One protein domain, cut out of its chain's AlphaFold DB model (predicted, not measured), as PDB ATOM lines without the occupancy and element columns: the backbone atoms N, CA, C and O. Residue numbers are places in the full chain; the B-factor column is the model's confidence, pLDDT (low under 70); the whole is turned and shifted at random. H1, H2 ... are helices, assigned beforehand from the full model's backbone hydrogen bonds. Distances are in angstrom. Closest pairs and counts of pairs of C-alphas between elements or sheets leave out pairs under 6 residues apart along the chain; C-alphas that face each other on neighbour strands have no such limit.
ATOM      1  N   ASN A  36     -13.346 -26.755  -3.686       82.25
ATOM      2  CA  ASN A  36     -12.411 -27.810  -4.066       82.25
ATOM      3  C   ASN A  36     -11.500 -28.219  -2.908       82.25
ATOM      4  O   ASN A  36     -11.132 -29.389  -2.815       82.25
ATOM      5  N   THR A  37     -11.127 -27.287  -2.034       86.31
ATOM      6  CA  THR A  37     -10.292 -27.581  -0.868       86.31
ATOM      7  C   THR A  37     -11.041 -28.485   0.105       86.31
ATOM      8  O   THR A  37     -10.529 -29.549   0.455       86.31
ATOM      9  N   ASP A  38     -12.288 -28.143   0.437       87.00
ATOM     10  CA  ASP A  38     -13.140 -28.961   1.306       87.00
ATOM     11  C   ASP A  38     -13.423 -30.327   0.679       87.00
ATOM     12  O   ASP A  38     -13.317 -31.351   1.350       87.00
ATOM     13  N   TYR A  39     -13.677 -30.371  -0.635       88.81
ATOM     14  CA  TYR A  39     -13.834 -31.632  -1.358       88.81
ATOM     15  C   TYR A  39     -12.581 -32.520  -1.265       88.81
ATOM     16  O   TYR A  39     -12.698 -33.725  -1.053       88.81
ATOM     17  N   LYS A  40     -11.373 -31.948  -1.378       90.38
ATOM     18  CA  LYS A  40     -10.107 -32.693  -1.245       90.38
ATOM     19  C   LYS A  40      -9.907 -33.248   0.163       90.38
ATOM     20  O   LYS A  40      -9.611 -34.432   0.292       90.38
ATOM     21  N   ILE A  41     -10.104 -32.423   1.193       89.69
ATOM     22  CA  ILE A  41     -10.011 -32.856   2.599       89.69
ATOM     23  C   ILE A  41     -11.012 -33.980   2.855       89.69
ATOM     24  O   ILE A  41     -10.671 -35.016   3.414       89.69
ATOM     25  N   PHE A  42     -12.246 -33.808   2.389       91.94
ATOM     26  CA  PHE A  42     -13.278 -34.824   2.502       91.94
ATOM     27  C   PHE A  42     -12.887 -36.147   1.830       91.94
ATOM     28  O   PHE A  42     -13.086 -37.209   2.416       91.94
ATOM     29  N   LYS A  43     -12.298 -36.107   0.629       92.94
ATOM     30  CA  LYS A  43     -11.815 -37.311  -0.066       92.94
ATOM     31  C   LYS A  43     -10.696 -38.012   0.704       92.94
ATOM     32  O   LYS A  43     -10.678 -39.238   0.750       92.94
ATOM     33  N   GLU A  44      -9.792 -37.247   1.304       92.75
ATOM     34  CA  GLU A  44      -8.698 -37.772   2.120       92.75
ATOM     35  C   GLU A  44      -9.225 -38.457   3.390       92.75
ATOM     36  O   GLU A  44      -8.982 -39.649   3.590       92.75
ATOM     37  N   VAL A  45     -10.040 -37.755   4.185       92.44
ATOM     38  CA  VAL A  45     -10.642 -38.324   5.400       92.44
ATOM     39  C   VAL A  45     -11.548 -39.508   5.059       92.44
ATOM     40  O   VAL A  45     -11.519 -40.523   5.748       92.44
ATOM     41  N   GLY A  46     -12.299 -39.434   3.957       93.25
ATOM     42  CA  GLY A  46     -13.123 -40.537   3.466       93.25
ATOM     43  C   GLY A  46     -12.328 -41.790   3.112       93.25
ATOM     44  O   GLY A  46     -12.768 -42.894   3.435       93.25
ATOM     45  N   SER A  47     -11.133 -41.637   2.539       94.81
ATOM     46  CA  SER A  47     -10.228 -42.764   2.295       94.81
ATOM     47  C   SER A  47      -9.723 -43.391   3.599       94.81
ATOM     48  O   SER A  47      -9.651 -44.617   3.703       94.81
ATOM     49  N   TRP A  48      -9.411 -42.589   4.621       94.62
ATOM     50  CA  TRP A  48      -9.038 -43.120   5.938       94.62
ATOM     51  C   TRP A  48     -10.199 -43.853   6.609       94.62
ATOM     52  O   TRP A  48     -10.001 -44.945   7.145       94.62
ATOM     53  N   SER A  49     -11.412 -43.299   6.533       93.06
ATOM     54  CA  SER A  49     -12.615 -43.961   7.037       93.06
ATOM     55  C   SER A  49     -12.847 -45.306   6.351       93.06
ATOM     56  O   SER A  49     -13.108 -46.288   7.033       93.06
ATOM     57  N   GLU A  50     -12.708 -45.381   5.024       94.69
ATOM     58  CA  GLU A  50     -12.836 -46.636   4.266       94.69
ATOM     59  C   GLU A  50     -11.841 -47.696   4.753       94.69
ATOM     60  O   GLU A  50     -12.255 -48.795   5.116       94.69
ATOM     61  N   LYS A  51     -10.553 -47.348   4.871       93.81
ATOM     62  CA  LYS A  51      -9.524 -48.261   5.399       93.81
ATOM     63  C   LYS A  51      -9.843 -48.754   6.810       93.81
ATOM     64  O   LYS A  51      -9.622 -49.927   7.115       93.81
ATOM     65  N   LEU A  52     -10.340 -47.869   7.677       92.19
ATOM     66  CA  LEU A  52     -10.745 -48.258   9.023       92.19
ATOM     67  C   LEU A  52     -11.899 -49.257   8.965       92.19
ATOM     68  O   LEU A  52     -11.795 -50.317   9.571       92.19
ATOM     69  N   VAL A  53     -12.963 -48.958   8.217       90.19
ATOM     70  CA  VAL A  53     -14.124 -49.849   8.081       90.19
ATOM     71  C   VAL A  53     -13.705 -51.216   7.543       90.19
ATOM     72  O   VAL A  53     -14.056 -52.233   8.135       90.19
ATOM     73  N   GLU A  54     -12.894 -51.265   6.488       91.56
ATOM     74  CA  GLU A  54     -12.375 -52.521   5.928       91.56
ATOM     75  C   GLU A  54     -11.565 -53.339   6.938       91.56
ATOM     76  O   GLU A  54     -11.610 -54.572   6.919       91.56
ATOM     77  N   LYS A  55     -10.817 -52.672   7.821       90.56
ATOM     78  CA  LYS A  55     -10.080 -53.331   8.900       90.56
ATOM     79  C   LYS A  55     -11.019 -53.854   9.983       90.56
ATOM     80  O   LYS A  55     -10.886 -55.002  10.393       90.56
ATOM     81  N   LEU A  56     -11.997 -53.054  10.404       89.00
ATOM     82  CA  LEU A  56     -12.989 -53.456  11.405       89.00
ATOM     83  C   LEU A  56     -13.828 -54.650  10.933       89.00
ATOM     84  O   LEU A  56     -14.105 -55.543  11.728       89.00
ATOM     85  N   LEU A  57     -14.155 -54.728   9.641       87.75
ATOM     86  CA  LEU A  57     -14.843 -55.884   9.055       87.75
ATOM     87  C   LEU A  57     -14.050 -57.197   9.182       87.75
ATOM     88  O   LEU A  57     -14.643 -58.270   9.123       87.75
ATOM     89  N   LYS A  58     -12.726 -57.128   9.359       88.81
ATOM     90  CA  LYS A  58     -11.851 -58.295   9.558       88.81
ATOM     91  C   LYS A  58     -11.610 -58.619  11.037       88.81
ATOM     92  O   LYS A  58     -11.123 -59.702  11.339       88.81
ATOM     93  N   GLU A  59     -11.925 -57.700  11.952       87.19
ATOM     94  CA  GLU A  59     -11.598 -57.786  13.383       87.19
ATOM     95  C   GLU A  59     -12.847 -57.541  14.257       87.19
ATOM     96  O   GLU A  59     -12.978 -56.494  14.896       87.19
ATOM     97  N   GLU A  60     -13.766 -58.516  14.307       78.81
ATOM     98  CA  GLU A  60     -15.106 -58.370  14.914       78.81
ATOM     99  C   GLU A  60     -15.090 -57.862  16.373       78.81
ATOM    100  O   GLU A  60     -15.868 -56.977  16.739       78.81
ATOM    101  N   GLU A  61     -14.185 -58.365  17.221       79.06
ATOM    102  CA  GLU A  61     -14.093 -57.917  18.620       79.06
ATOM    103  C   GLU A  61     -13.623 -56.464  18.764       79.06
ATOM    104  O   GLU A  61     -14.114 -55.730  19.627       79.06
ATOM    105  N   LYS A  62     -12.677 -56.022  17.923       79.69
ATOM    106  CA  LYS A  62     -12.231 -54.622  17.927       79.69
ATOM    107  C   LYS A  62     -13.300 -53.708  17.348       79.69
ATOM    108  O   LYS A  62     -13.477 -52.601  17.854       79.69
ATOM    109  N   ALA A  63     -14.035 -54.183  16.341       83.88
ATOM    110  CA  ALA A  63     -15.143 -53.456  15.743       83.88
ATOM    111  C   ALA A  63     -16.197 -53.083  16.781       83.88
ATOM    112  O   ALA A  63     -16.535 -51.908  16.864       83.88
ATOM    113  N   LYS A  64     -16.644 -54.024  17.625       83.69
ATOM    114  CA  LYS A  64     -17.651 -53.745  18.668       83.69
ATOM    115  C   LYS A  64     -17.231 -52.598  19.593       83.69
ATOM    116  O   LYS A  64     -17.973 -51.637  19.739       83.69
ATOM    117  N   LYS A  65     -16.002 -52.640  20.121       85.06
ATOM    118  CA  LYS A  65     -15.475 -51.591  21.020       85.06
ATOM    119  C   LYS A  65     -15.346 -50.227  20.343       85.06
ATOM    120  O   LYS A  65     -15.549 -49.200  20.976       85.06
ATOM    121  N   ILE A  66     -14.951 -50.212  19.072       84.94
ATOM    122  CA  ILE A  66     -14.744 -48.972  18.318       84.94
ATOM    123  C   ILE A  66     -16.085 -48.366  17.892       84.94
ATOM    124  O   ILE A  66     -16.264 -47.155  18.005       84.94
ATOM    125  N   LEU A  67     -17.034 -49.194  17.452       84.00
ATOM    126  CA  LEU A  67     -18.359 -48.793  16.970       84.00
ATOM    127  C   LEU A  67     -19.217 -48.086  18.024       84.00
ATOM    128  O   LEU A  67     -20.074 -47.290  17.659       84.00
ATOM    129  N   GLU A  68     -18.975 -48.342  19.308       86.31
ATOM    130  CA  GLU A  68     -19.686 -47.692  20.418       86.31
ATOM    131  C   GLU A  68     -19.276 -46.223  20.636       86.31
ATOM    132  O   GLU A  68     -19.903 -45.514  21.420       86.31
ATOM    133  N   SER A  69     -18.236 -45.747  19.947       89.62
ATOM    134  CA  SER A  69     -17.725 -44.383  20.090       89.62
ATOM    135  C   SER A  69     -18.398 -43.382  19.135       89.62
ATOM    136  O   SER A  69     -18.746 -43.703  17.990       89.62
ATOM    137  N   GLU A  70     -18.551 -42.128  19.580       90.75
ATOM    138  CA  GLU A  70     -19.061 -41.040  18.728       90.75
ATOM    139  C   GLU A  70     -18.122 -40.790  17.537       90.75
ATOM    140  O   GLU A  70     -18.559 -40.501  16.425       90.75
ATOM    141  N   GLU A  71     -16.819 -40.956  17.752       91.31
ATOM    142  CA  GLU A  71     -15.762 -40.767  16.767       91.31
ATOM    143  C   GLU A  71     -15.880 -41.768  15.615       91.31
ATOM    144  O   GLU A  71     -15.787 -41.389  14.443       91.31
ATOM    145  N   ALA A  72     -16.135 -43.042  15.931       89.25
ATOM    146  CA  ALA A  72     -16.403 -44.049  14.915       89.25
ATOM    147  C   ALA A  72     -17.684 -43.724  14.146       89.25
ATOM    148  O   ALA A  72     -17.680 -43.803  12.920       89.25
ATOM    149  N   SER A  73     -18.745 -43.286  14.829       91.00
ATOM    150  CA  SER A  73     -19.998 -42.885  14.175       91.00
ATOM    151  C   SER A  73     -19.778 -41.770  13.143       91.00
ATOM    152  O   SER A  73     -20.270 -41.859  12.017       91.00
ATOM    153  N   VAL A  74     -18.963 -40.762  13.479       92.81
ATOM    154  CA  VAL A  74     -18.560 -39.697  12.543       92.81
ATOM    155  C   VAL A  74     -17.782 -40.270  11.351       92.81
ATOM    156  O   VAL A  74     -18.068 -39.921  10.206       92.81
ATOM    157  N   LEU A  75     -16.834 -41.186  11.579       92.31
ATOM    158  CA  LEU A  75     -16.087 -41.840  10.497       92.31
ATOM    159  C   LEU A  75     -16.982 -42.682   9.580       92.31
ATOM    160  O   LEU A  75     -16.782 -42.655   8.365       92.31
ATOM    161  N   PHE A  76     -17.987 -43.372  10.123       91.62
ATOM    162  CA  PHE A  76     -18.980 -44.119   9.342       91.62
ATOM    163  C   PHE A  76     -19.873 -43.203   8.501       91.62
ATOM    164  O   PHE A  76     -20.189 -43.537   7.354       91.62
ATOM    165  N   GLU A  77     -20.251 -42.035   9.023       92.12
ATOM    166  CA  GLU A  77     -20.979 -41.018   8.259       92.12
ATOM    167  C   GLU A  77     -20.134 -40.509   7.080       92.12
ATOM    168  O   GLU A  77     -20.602 -40.501   5.937       92.12
ATOM    169  N   ILE A  78     -18.859 -40.184   7.334       93.12
ATOM    170  CA  ILE A  78     -17.902 -39.786   6.293       93.12
ATOM    171  C   ILE A  78     -17.756 -40.901   5.254       93.12
ATOM    172  O   ILE A  78     -17.883 -40.632   4.062       93.12
ATOM    173  N   TYR A  79     -17.539 -42.149   5.680       93.69
ATOM    174  CA  TYR A  79     -17.424 -43.317   4.798       93.69
ATOM    175  C   TYR A  79     -18.664 -43.497   3.912       93.69
ATOM    176  O   TYR A  79     -18.553 -43.708   2.702       93.69
ATOM    177  N   THR A  80     -19.860 -43.367   4.485       90.94
ATOM    178  CA  THR A  80     -21.125 -43.518   3.754       90.94
ATOM    179  C   THR A  80     -21.287 -42.441   2.683       90.94
ATOM    180  O   THR A  80     -21.732 -42.719   1.568       90.94
ATOM    181  N   PHE A  81     -20.914 -41.198   2.990       89.81
ATOM    182  CA  PHE A  81     -20.940 -40.116   2.007       89.81
ATOM    183  C   PHE A  81     -19.821 -40.268   0.961       89.81
ATOM    184  O   PHE A  81     -20.020 -40.020  -0.232       89.81
ATOM    185  N   TYR A  82     -18.645 -40.729   1.390       91.81
ATOM    186  CA  TYR A  82     -17.473 -40.940   0.543       91.81
ATOM    187  C   TYR A  82     -17.708 -42.046  -0.475       91.81
ATOM    188  O   TYR A  82     -17.493 -41.825  -1.657       91.81
ATOM    189  N   THR A  83     -18.232 -43.202  -0.080       90.06
ATOM    190  CA  THR A  83     -18.501 -44.314  -1.009       90.06
ATOM    191  C   THR A  83     -19.452 -43.937  -2.142       90.06
ATOM    192  O   THR A  83     -19.270 -44.394  -3.268       90.06
ATOM    193  N   LYS A  84     -20.411 -43.040  -1.888       85.88
ATOM    194  CA  LYS A  84     -21.311 -42.494  -2.918       85.88
ATOM    195  C   LYS A  84     -20.626 -41.523  -3.881       85.88
ATOM    196  O   LYS A  84     -21.115 -41.317  -4.985       85.88
ATOM    197  N   SER A  85     -19.522 -40.910  -3.464       84.81
ATOM    198  CA  SER A  85     -18.801 -39.889  -4.229       84.81
ATOM    199  C   SER A  85     -17.398 -40.322  -4.669       84.81
ATOM    200  O   SER A  85     -16.721 -39.575  -5.378       84.81
ATOM    201  N   LYS A  86     -16.940 -41.523  -4.285       85.88
ATOM    202  CA  LYS A  86     -15.544 -41.932  -4.465       85.88
ATOM    203  C   LYS A  86     -15.156 -42.138  -5.924       85.88
ATOM    204  O   LYS A  86     -13.997 -41.917  -6.254       85.88
ATOM    205  N   SER A  87     -16.123 -42.493  -6.768       86.62
ATOM    206  CA  SER A  87     -15.965 -42.658  -8.216       86.62
ATOM    207  C   SER A  87     -15.755 -41.341  -8.968       86.62
ATOM    208  O   SER A  87     -15.422 -41.369 -10.149       86.62
ATOM    209  N   PHE A  88     -15.951 -40.191  -8.316       88.25
ATOM    210  CA  PHE A  88     -15.698 -38.890  -8.917       88.25
ATOM    211  C   PHE A  88     -14.293 -38.397  -8.559       88.25
ATOM    212  O   PHE A  88     -13.929 -38.298  -7.381       88.25
ATOM    213  N   ASP A  89     -13.519 -38.061  -9.593       85.56
ATOM    214  CA  ASP A  89     -12.144 -37.560  -9.444       85.56
ATOM    215  C   ASP A  89     -12.097 -36.102  -8.966       85.56
ATOM    216  O   ASP A  89     -11.094 -35.651  -8.417       85.56
ATOM    217  N   SER A  90     -13.171 -35.342  -9.198       89.12
ATOM    218  CA  SER A  90     -13.264 -33.928  -8.840       89.12
ATOM    219  C   SER A  90     -14.689 -33.524  -8.472       89.12
ATOM    220  O   SER A  90     -15.665 -34.166  -8.874       89.12
ATOM    221  N   LEU A  91     -14.799 -32.401  -7.755       89.06
ATOM    222  CA  LEU A  91     -16.074 -31.756  -7.453       89.06
ATOM    223  C   LEU A  91     -16.869 -31.463  -8.734       89.06
ATOM    224  O   LEU A  91     -18.072 -31.691  -8.779       89.06
ATOM    225  N   GLU A  92     -16.202 -31.001  -9.792       90.62
ATOM    226  CA  GLU A  92     -16.833 -30.683 -11.079       90.62
ATOM    227  C   GLU A  92     -17.430 -31.920 -11.750       90.62
ATOM    228  O   GLU A  92     -18.587 -31.876 -12.165       90.62
ATOM    229  N   LYS A  93     -16.697 -33.043 -11.788       90.62
ATOM    230  CA  LYS A  93     -17.220 -34.310 -12.326       90.62
ATOM    231  C   LYS A  93     -18.386 -34.841 -11.494       90.62
ATOM    232  O   LYS A  93     -19.358 -35.343 -12.063       90.62
ATOM    233  N   ALA A  94     -18.306 -34.716 -10.167       89.69
ATOM    234  CA  ALA A  94     -19.394 -35.095  -9.272       89.69
ATOM    235  C   ALA A  94     -20.651 -34.264  -9.564       89.69
ATOM    236  O   ALA A  94     -21.718 -34.827  -9.790       89.69
ATOM    237  N   VAL A  95     -20.521 -32.938  -9.641       90.94
ATOM    238  CA  VAL A  95     -21.633 -32.029  -9.952       90.94
ATOM    239  C   VAL A  95     -22.201 -32.305 -11.338       90.94
ATOM    240  O   VAL A  95     -23.416 -32.417 -11.476       90.94
ATOM    241  N   GLU A  96     -21.361 -32.454 -12.364       90.88
ATOM    242  CA  GLU A  96     -21.822 -32.731 -13.726       90.88
ATOM    243  C   GLU A  96     -22.609 -34.043 -13.794       90.88
ATOM    244  O   GLU A  96     -23.677 -34.088 -14.402       90.88
ATOM    245  N   THR A  97     -22.113 -35.090 -13.133       89.12
ATOM    246  CA  THR A  97     -22.779 -36.395 -13.121       89.12
ATOM    247  C   THR A  97     -24.076 -36.361 -12.323       89.12
ATOM    248  O   THR A  97     -25.085 -36.855 -12.803       89.12
ATOM    249  N   LEU A  98     -24.083 -35.733 -11.145       86.81
ATOM    250  CA  LEU A  98     -25.285 -35.599 -10.315       86.81
ATOM    251  C   LEU A  98     -26.351 -34.702 -10.957       86.81
ATOM    252  O   LEU A  98     -27.534 -34.870 -10.687       86.81
ATOM    253  N   THR A  99     -25.945 -33.765 -11.816       89.44
ATOM    254  CA  THR A  99     -26.880 -32.930 -12.583       89.44
ATOM    255  C   THR A  99     -27.561 -33.738 -13.696       89.44
ATOM    256  O   THR A  99     -28.718 -33.475 -14.025       89.44
ATOM    257  N   LYS A 100     -26.885 -34.742 -14.277       86.44
ATOM    258  CA  LYS A 100     -27.467 -35.614 -15.312       86.44
ATOM    259  C   LYS A 100     -28.589 -36.456 -14.694       86.44
ATOM    260  O   LYS A 100     -28.335 -37.434 -14.001       86.44
ATOM    261  N   GLY A 101     -29.834 -36.066 -14.961       75.44
ATOM    262  CA  GLY A 101     -31.032 -36.739 -14.447       75.44
ATOM    263  C   GLY A 101     -31.744 -36.006 -13.307       75.44
ATOM    264  O   GLY A 101     -32.713 -36.537 -12.773       75.44
ATOM    265  N   MET A 102     -31.312 -34.790 -12.947       81.56
ATOM    266  CA  MET A 102     -32.036 -33.920 -12.014       81.56
ATOM    267  C   MET A 102     -32.576 -32.675 -12.723       81.56
ATOM    268  O   MET A 102     -31.983 -32.172 -13.670       81.56
ATOM    269  N   THR A 103     -33.693 -32.143 -12.225       87.31
ATOM    270  CA  THR A 103     -34.262 -30.858 -12.671       87.31
ATOM    271  C   THR A 103     -33.523 -29.640 -12.106       87.31
ATOM    272  O   THR A 103     -33.828 -28.511 -12.480       87.31
ATOM    273  N   LYS A 104     -32.565 -29.858 -11.199       86.25
ATOM    274  CA  LYS A 104     -31.773 -28.815 -10.535       86.25
ATOM    275  C   LYS A 104     -30.619 -28.339 -11.412       86.25
ATOM    276  O   LYS A 104     -30.039 -29.112 -12.172       86.25
ATOM    277  N   THR A 105     -30.235 -27.080 -11.242       91.06
ATOM    278  CA  THR A 105     -29.061 -26.500 -11.904       91.06
ATOM    279  C   THR A 105     -27.749 -27.052 -11.334       91.06
ATOM    280  O   THR A 105     -27.680 -27.498 -10.185       91.06
ATOM    281  N   LYS A 106     -26.663 -26.968 -12.117       89.62
ATOM    282  CA  LYS A 106     -25.309 -27.331 -11.654       89.62
ATOM    283  C   LYS A 106     -24.916 -26.574 -10.382       89.62
ATOM    284  O   LYS A 106     -24.258 -27.138  -9.513       89.62
ATOM    285  N   GLU A 107     -25.312 -25.309 -10.268       89.31
ATOM    286  CA  GLU A 107     -25.003 -24.463  -9.112       89.31
ATOM    287  C   GLU A 107     -25.740 -24.923  -7.853       89.31
ATOM    288  O   GLU A 107     -25.122 -25.030  -6.794       89.31
ATOM    289  N   GLU A 108     -27.021 -25.286  -7.962       89.69
ATOM    290  CA  GLU A 108     -27.785 -25.842  -6.840       89.69
ATOM    291  C   GLU A 108     -27.221 -27.184  -6.368       89.69
ATOM    292  O   GLU A 108     -27.069 -27.403  -5.165       89.69
ATOM    293  N   ILE A 109     -26.867 -28.071  -7.304       89.62
ATOM    294  CA  ILE A 109     -26.236 -29.359  -6.986       89.62
ATOM    295  C   ILE A 109     -24.879 -29.143  -6.316       89.62
ATOM    296  O   ILE A 109     -24.591 -29.769  -5.295       89.62
ATOM    297  N   LYS A 110     -24.061 -28.225  -6.844       90.50
ATOM    298  CA  LYS A 110     -22.772 -27.859  -6.248       90.50
ATOM    299  C   LYS A 110     -22.950 -27.341  -4.826       90.50
ATOM    300  O   LYS A 110     -22.236 -27.788  -3.933       90.50
ATOM    301  N   LYS A 111     -23.913 -26.445  -4.604       90.06
ATOM    302  CA  LYS A 111     -24.216 -25.897  -3.279       90.06
ATOM    303  C   LYS A 111     -24.643 -26.994  -2.304       90.06
ATOM    304  O   LYS A 111     -24.058 -27.094  -1.235       90.06
ATOM    305  N   GLN A 112     -25.578 -27.865  -2.689       89.69
ATOM    306  CA  GLN A 112     -26.042 -28.969  -1.834       89.69
ATOM    307  C   GLN A 112     -24.925 -29.957  -1.491       89.69
ATOM    308  O   GLN A 112     -24.818 -30.405  -0.348       89.69
ATOM    309  N   LEU A 113     -24.071 -30.280  -2.464       89.50
ATOM    310  CA  LEU A 113     -22.925 -31.157  -2.252       89.50
ATOM    311  C   LEU A 113     -21.922 -30.533  -1.275       89.50
ATOM    312  O   LEU A 113     -21.502 -31.195  -0.328       89.50
ATOM    313  N   LEU A 114     -21.572 -29.260  -1.473       90.56
ATOM    314  CA  LEU A 114     -20.643 -28.546  -0.597       90.56
ATOM    315  C   LEU A 114     -21.206 -28.336   0.809       90.56
ATOM    316  O   LEU A 114     -20.472 -28.513   1.774       90.56
ATOM    317  N   GLU A 115     -22.495 -28.036   0.955       90.19
ATOM    318  CA  GLU A 115     -23.153 -27.953   2.265       90.19
ATOM    319  C   GLU A 115     -23.110 -29.296   3.005       90.19
ATOM    320  O   GLU A 115     -22.839 -29.331   4.205       90.19
ATOM    321  N   GLY A 116     -23.341 -30.408   2.296       89.56
ATOM    322  CA  GLY A 116     -23.217 -31.752   2.861       89.56
ATOM    323  C   GLY A 116     -21.794 -32.052   3.335       89.56
ATOM    324  O   GLY A 116     -21.599 -32.474   4.474       89.56
ATOM    325  N   ILE A 117     -20.799 -31.764   2.492       90.69
ATOM    326  CA  ILE A 117     -19.377 -31.934   2.822       90.69
ATOM    327  C   ILE A 117     -18.988 -31.070   4.021       90.69
ATOM    328  O   ILE A 117     -18.365 -31.570   4.954       90.69
ATOM    329  N   THR A 118     -19.393 -29.802   4.028       90.69
ATOM    330  CA  THR A 118     -19.073 -28.853   5.100       90.69
ATOM    331  C   THR A 118     -19.589 -29.365   6.439       90.69
ATOM    332  O   THR A 118     -18.812 -29.485   7.378       90.69
ATOM    333  N   LYS A 119     -20.858 -29.786   6.516       91.19
ATOM    334  CA  LYS A 119     -21.451 -30.335   7.750       91.19
ATOM    335  C   LYS A 119     -20.715 -31.571   8.262       91.19
ATOM    336  O   LYS A 119     -20.526 -31.739   9.466       91.19
ATOM    337  N   ILE A 120     -20.303 -32.452   7.353       90.62
ATOM    338  CA  ILE A 120     -19.543 -33.655   7.699       90.62
ATOM    339  C   ILE A 120     -18.154 -33.275   8.231       90.62
ATOM    340  O   ILE A 120     -17.709 -33.813   9.246       90.62
ATOM    341  N   LEU A 121     -17.478 -32.327   7.584       90.44
ATOM    342  CA  LEU A 121     -16.162 -31.864   8.012       90.44
ATOM    343  C   LEU A 121     -16.208 -31.056   9.316       90.44
ATOM    344  O   LEU A 121     -15.277 -31.139  10.111       90.44
ATOM    345  N   GLU A 122     -17.287 -30.325   9.586       91.75
ATOM    346  CA  GLU A 122     -17.525 -29.673  10.878       91.75
ATOM    347  C   GLU A 122     -17.619 -30.704  12.009       91.75
ATOM    348  O   GLU A 122     -16.969 -30.548  13.046       91.75
ATOM    349  N   LYS A 123     -18.362 -31.801  11.796       91.81
ATOM    350  CA  LYS A 123     -18.409 -32.926  12.742       91.81
ATOM    351  C   LYS A 123     -17.035 -33.565  12.919       91.81
ATOM    352  O   LYS A 123     -16.615 -33.771  14.051       91.81
ATOM    353  N   TYR A 124     -16.318 -33.834  11.827       91.00
ATOM    354  CA  TYR A 124     -14.948 -34.343  11.897       91.00
ATOM    355  C   TYR A 124     -14.056 -33.423  12.737       91.00
ATOM    356  O   TYR A 124     -13.405 -33.888  13.665       91.00
ATOM    357  N   ASN A 125     -14.086 -32.115  12.477       91.19
ATOM    358  CA  ASN A 125     -13.280 -31.137  13.200       91.19
ATOM    359  C   ASN A 125     -13.620 -31.072  14.691       91.19
ATOM    360  O   ASN A 125     -12.713 -30.958  15.511       91.19
ATOM    361  N   LYS A 126     -14.902 -31.200  15.056       93.88
ATOM    362  CA  LYS A 126     -15.338 -31.270  16.460       93.88
ATOM    363  C   LYS A 126     -14.680 -32.433  17.215       93.88
ATOM    364  O   LYS A 126     -14.397 -32.301  18.402       93.88
ATOM    365  N   TYR A 127     -14.426 -33.552  16.537       92.19
ATOM    366  CA  TYR A 127     -13.849 -34.768  17.119       92.19
ATOM    367  C   TYR A 127     -12.427 -35.066  16.624       92.19
ATOM    368  O   TYR A 127     -11.932 -36.177  16.821       92.19
ATOM    369  N   LYS A 128     -11.761 -34.088  15.997       90.62
ATOM    370  CA  LYS A 128     -10.553 -34.300  15.192       90.62
ATOM    371  C   LYS A 128      -9.472 -35.076  15.928       90.62
ATOM    372  O   LYS A 128      -9.054 -36.125  15.454       90.62
ATOM    373  N   ASP A 129      -9.066 -34.599  17.100       94.25
ATOM    374  CA  ASP A 129      -7.945 -35.186  17.841       94.25
ATOM    375  C   ASP A 129      -8.217 -36.642  18.234       94.25
ATOM    376  O   ASP A 129      -7.337 -37.505  18.159       94.25
ATOM    377  N   LYS A 130      -9.462 -36.941  18.613       94.19
ATOM    378  CA  LYS A 130      -9.866 -38.291  19.002       94.19
ATOM    379  C   LYS A 130      -9.999 -39.211  17.792       94.19
ATOM    380  O   LYS A 130      -9.543 -40.350  17.853       94.19
ATOM    381  N   ILE A 131     -10.553 -38.713  16.686       92.88
ATOM    382  CA  ILE A 131     -10.619 -39.437  15.414       92.88
ATOM    383  C   ILE A 131      -9.209 -39.753  14.905       92.88
ATOM    384  O   ILE A 131      -8.922 -40.898  14.571       92.88
ATOM    385  N   GLU A 132      -8.300 -38.777  14.882       92.62
ATOM    386  CA  GLU A 132      -6.915 -39.001  14.459       92.62
ATOM    387  C   GLU A 132      -6.196 -39.997  15.373       92.62
ATOM    388  O   GLU A 132      -5.463 -40.857  14.888       92.62
ATOM    389  N   THR A 133      -6.425 -39.927  16.686       93.88
ATOM    390  CA  THR A 133      -5.886 -40.907  17.641       93.88
ATOM    391  C   THR A 133      -6.424 -42.309  17.361       93.88
ATOM    392  O   THR A 133      -5.661 -43.272  17.336       93.88
ATOM    393  N   LEU A 134      -7.725 -42.435  17.092       91.12
ATOM    394  CA  LEU A 134      -8.360 -43.702  16.739       91.12
ATOM    395  C   LEU A 134      -7.776 -44.280  15.446       91.12
ATOM    396  O   LEU A 134      -7.459 -45.469  15.397       91.12
ATOM    397  N   LEU A 135      -7.578 -43.451  14.421       91.25
ATOM    398  CA  LEU A 135      -6.984 -43.861  13.146       91.25
ATOM    399  C   LEU A 135      -5.514 -44.289  13.314       91.25
ATOM    400  O   LEU A 135      -5.125 -45.332  12.785       91.25
ATOM    401  N   LYS A 136      -4.726 -43.564  14.119       92.56
ATOM    402  CA  LYS A 136      -3.331 -43.914  14.454       92.56
ATOM    403  C   LYS A 136      -3.232 -45.223  15.237       92.56
ATOM    404  O   LYS A 136      -2.463 -46.103  14.861       92.56
ATOM    405  N   ASN A 137      -4.061 -45.404  16.268       90.88
ATOM    406  CA  ASN A 137      -4.110 -46.636  17.068       90.88
ATOM    407  C   ASN A 137      -4.507 -47.862  16.234       90.88
ATOM    408  O   ASN A 137      -4.180 -48.994  16.583       90.88
ATOM    409  N   ASN A 138      -5.203 -47.637  15.119       88.06
ATOM    410  CA  ASN A 138      -5.577 -48.674  14.169       88.06
ATOM    411  C   ASN A 138      -4.652 -48.738  12.943       88.06
ATOM    412  O   ASN A 138      -4.953 -49.497  12.022       88.06
ATOM    413  N   HIS A 139      -3.509 -48.042  12.944       88.69
ATOM    414  CA  HIS A 139      -2.503 -48.063  11.874       88.69
ATOM    415  C   HIS A 139      -3.078 -47.747  10.481       88.69
ATOM    416  O   HIS A 139      -2.776 -48.435   9.506       88.69
TER     417      HIS A 139
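AT A GLANCE: This is residues 36 to 139 of the 141 residues of the protein "Lipoprotein" of Mycoplasma putrefaciens (strain ATCC 15718 / NCTC 10155 / C30 KS-1 / KS-1) (UniProt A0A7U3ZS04). Three longer helices make the core of an elongated body: H3 and H5 lie side by side for part of their length, running opposite ways, and H1 crosses over both. H4 packs on the first part of H5 at one end of the body, while at the other end H6 crosses the first part of H3 and H2 makes the turn from H1 to H3. The printed part has 104 residues with six named helices, H1 to H6 in chain order, and no named strand; its class is all helix. It is compact, with a radius of gyration of the C-alphas of 14.9 A and spans of 46 by 26 by 19 A.

HOW THE PARTS SIT: H1, residues 36 to 56, touches H3, residues 70 to 85, at a steep tilt of 67 degrees, opposite ways; the closest C-alphas are those of Gly 46 and Tyr 82, 5.3 A apart. With residues 38 to 42 alone H1 touches H5, residues 106 to 126, the closest C-alphas being those of Phe 42 and Ile 117, 6.8 A apart. H3 and H5 touch at a shallow tilt of 23 degrees, opposite ways, with C-alphas 74 and 124 closest at 6.5 A. H4, residues 91 to 99, touches H5, with C-alphas 95 and 110 closest at 5.7 A. H6, residues 128 to 137, touches H3 about perpendicular, at 87 degrees, with C-alphas 71 and 131 closest at 5.5 A. H2, residues 60 to 67, is close to H1 but not clearly touching, with C-alphas 56 and 63 closest at 4.8 A. Every O i to N i+4 pair is within hydrogen-bond range in H1, H4, H5 and H6; H2 has 3 of 4 and H3 11 of 12.

IN THESE COORDINATES: H1 begins at C-alpha 36, (-12.411, -27.810, -4.066), and is 30.0 A long; H5 is 30.1 A and H3 23.0 A. H6 ends at C-alpha 137, (-4.110, -46.636, 17.068).

THE WHOLE: The C-alphas farthest apart, of Glu 61 and Thr 105, are 46.3 A apart. The printed part has no cut, no link is long, and no printed residue is under 70 in pLDDT.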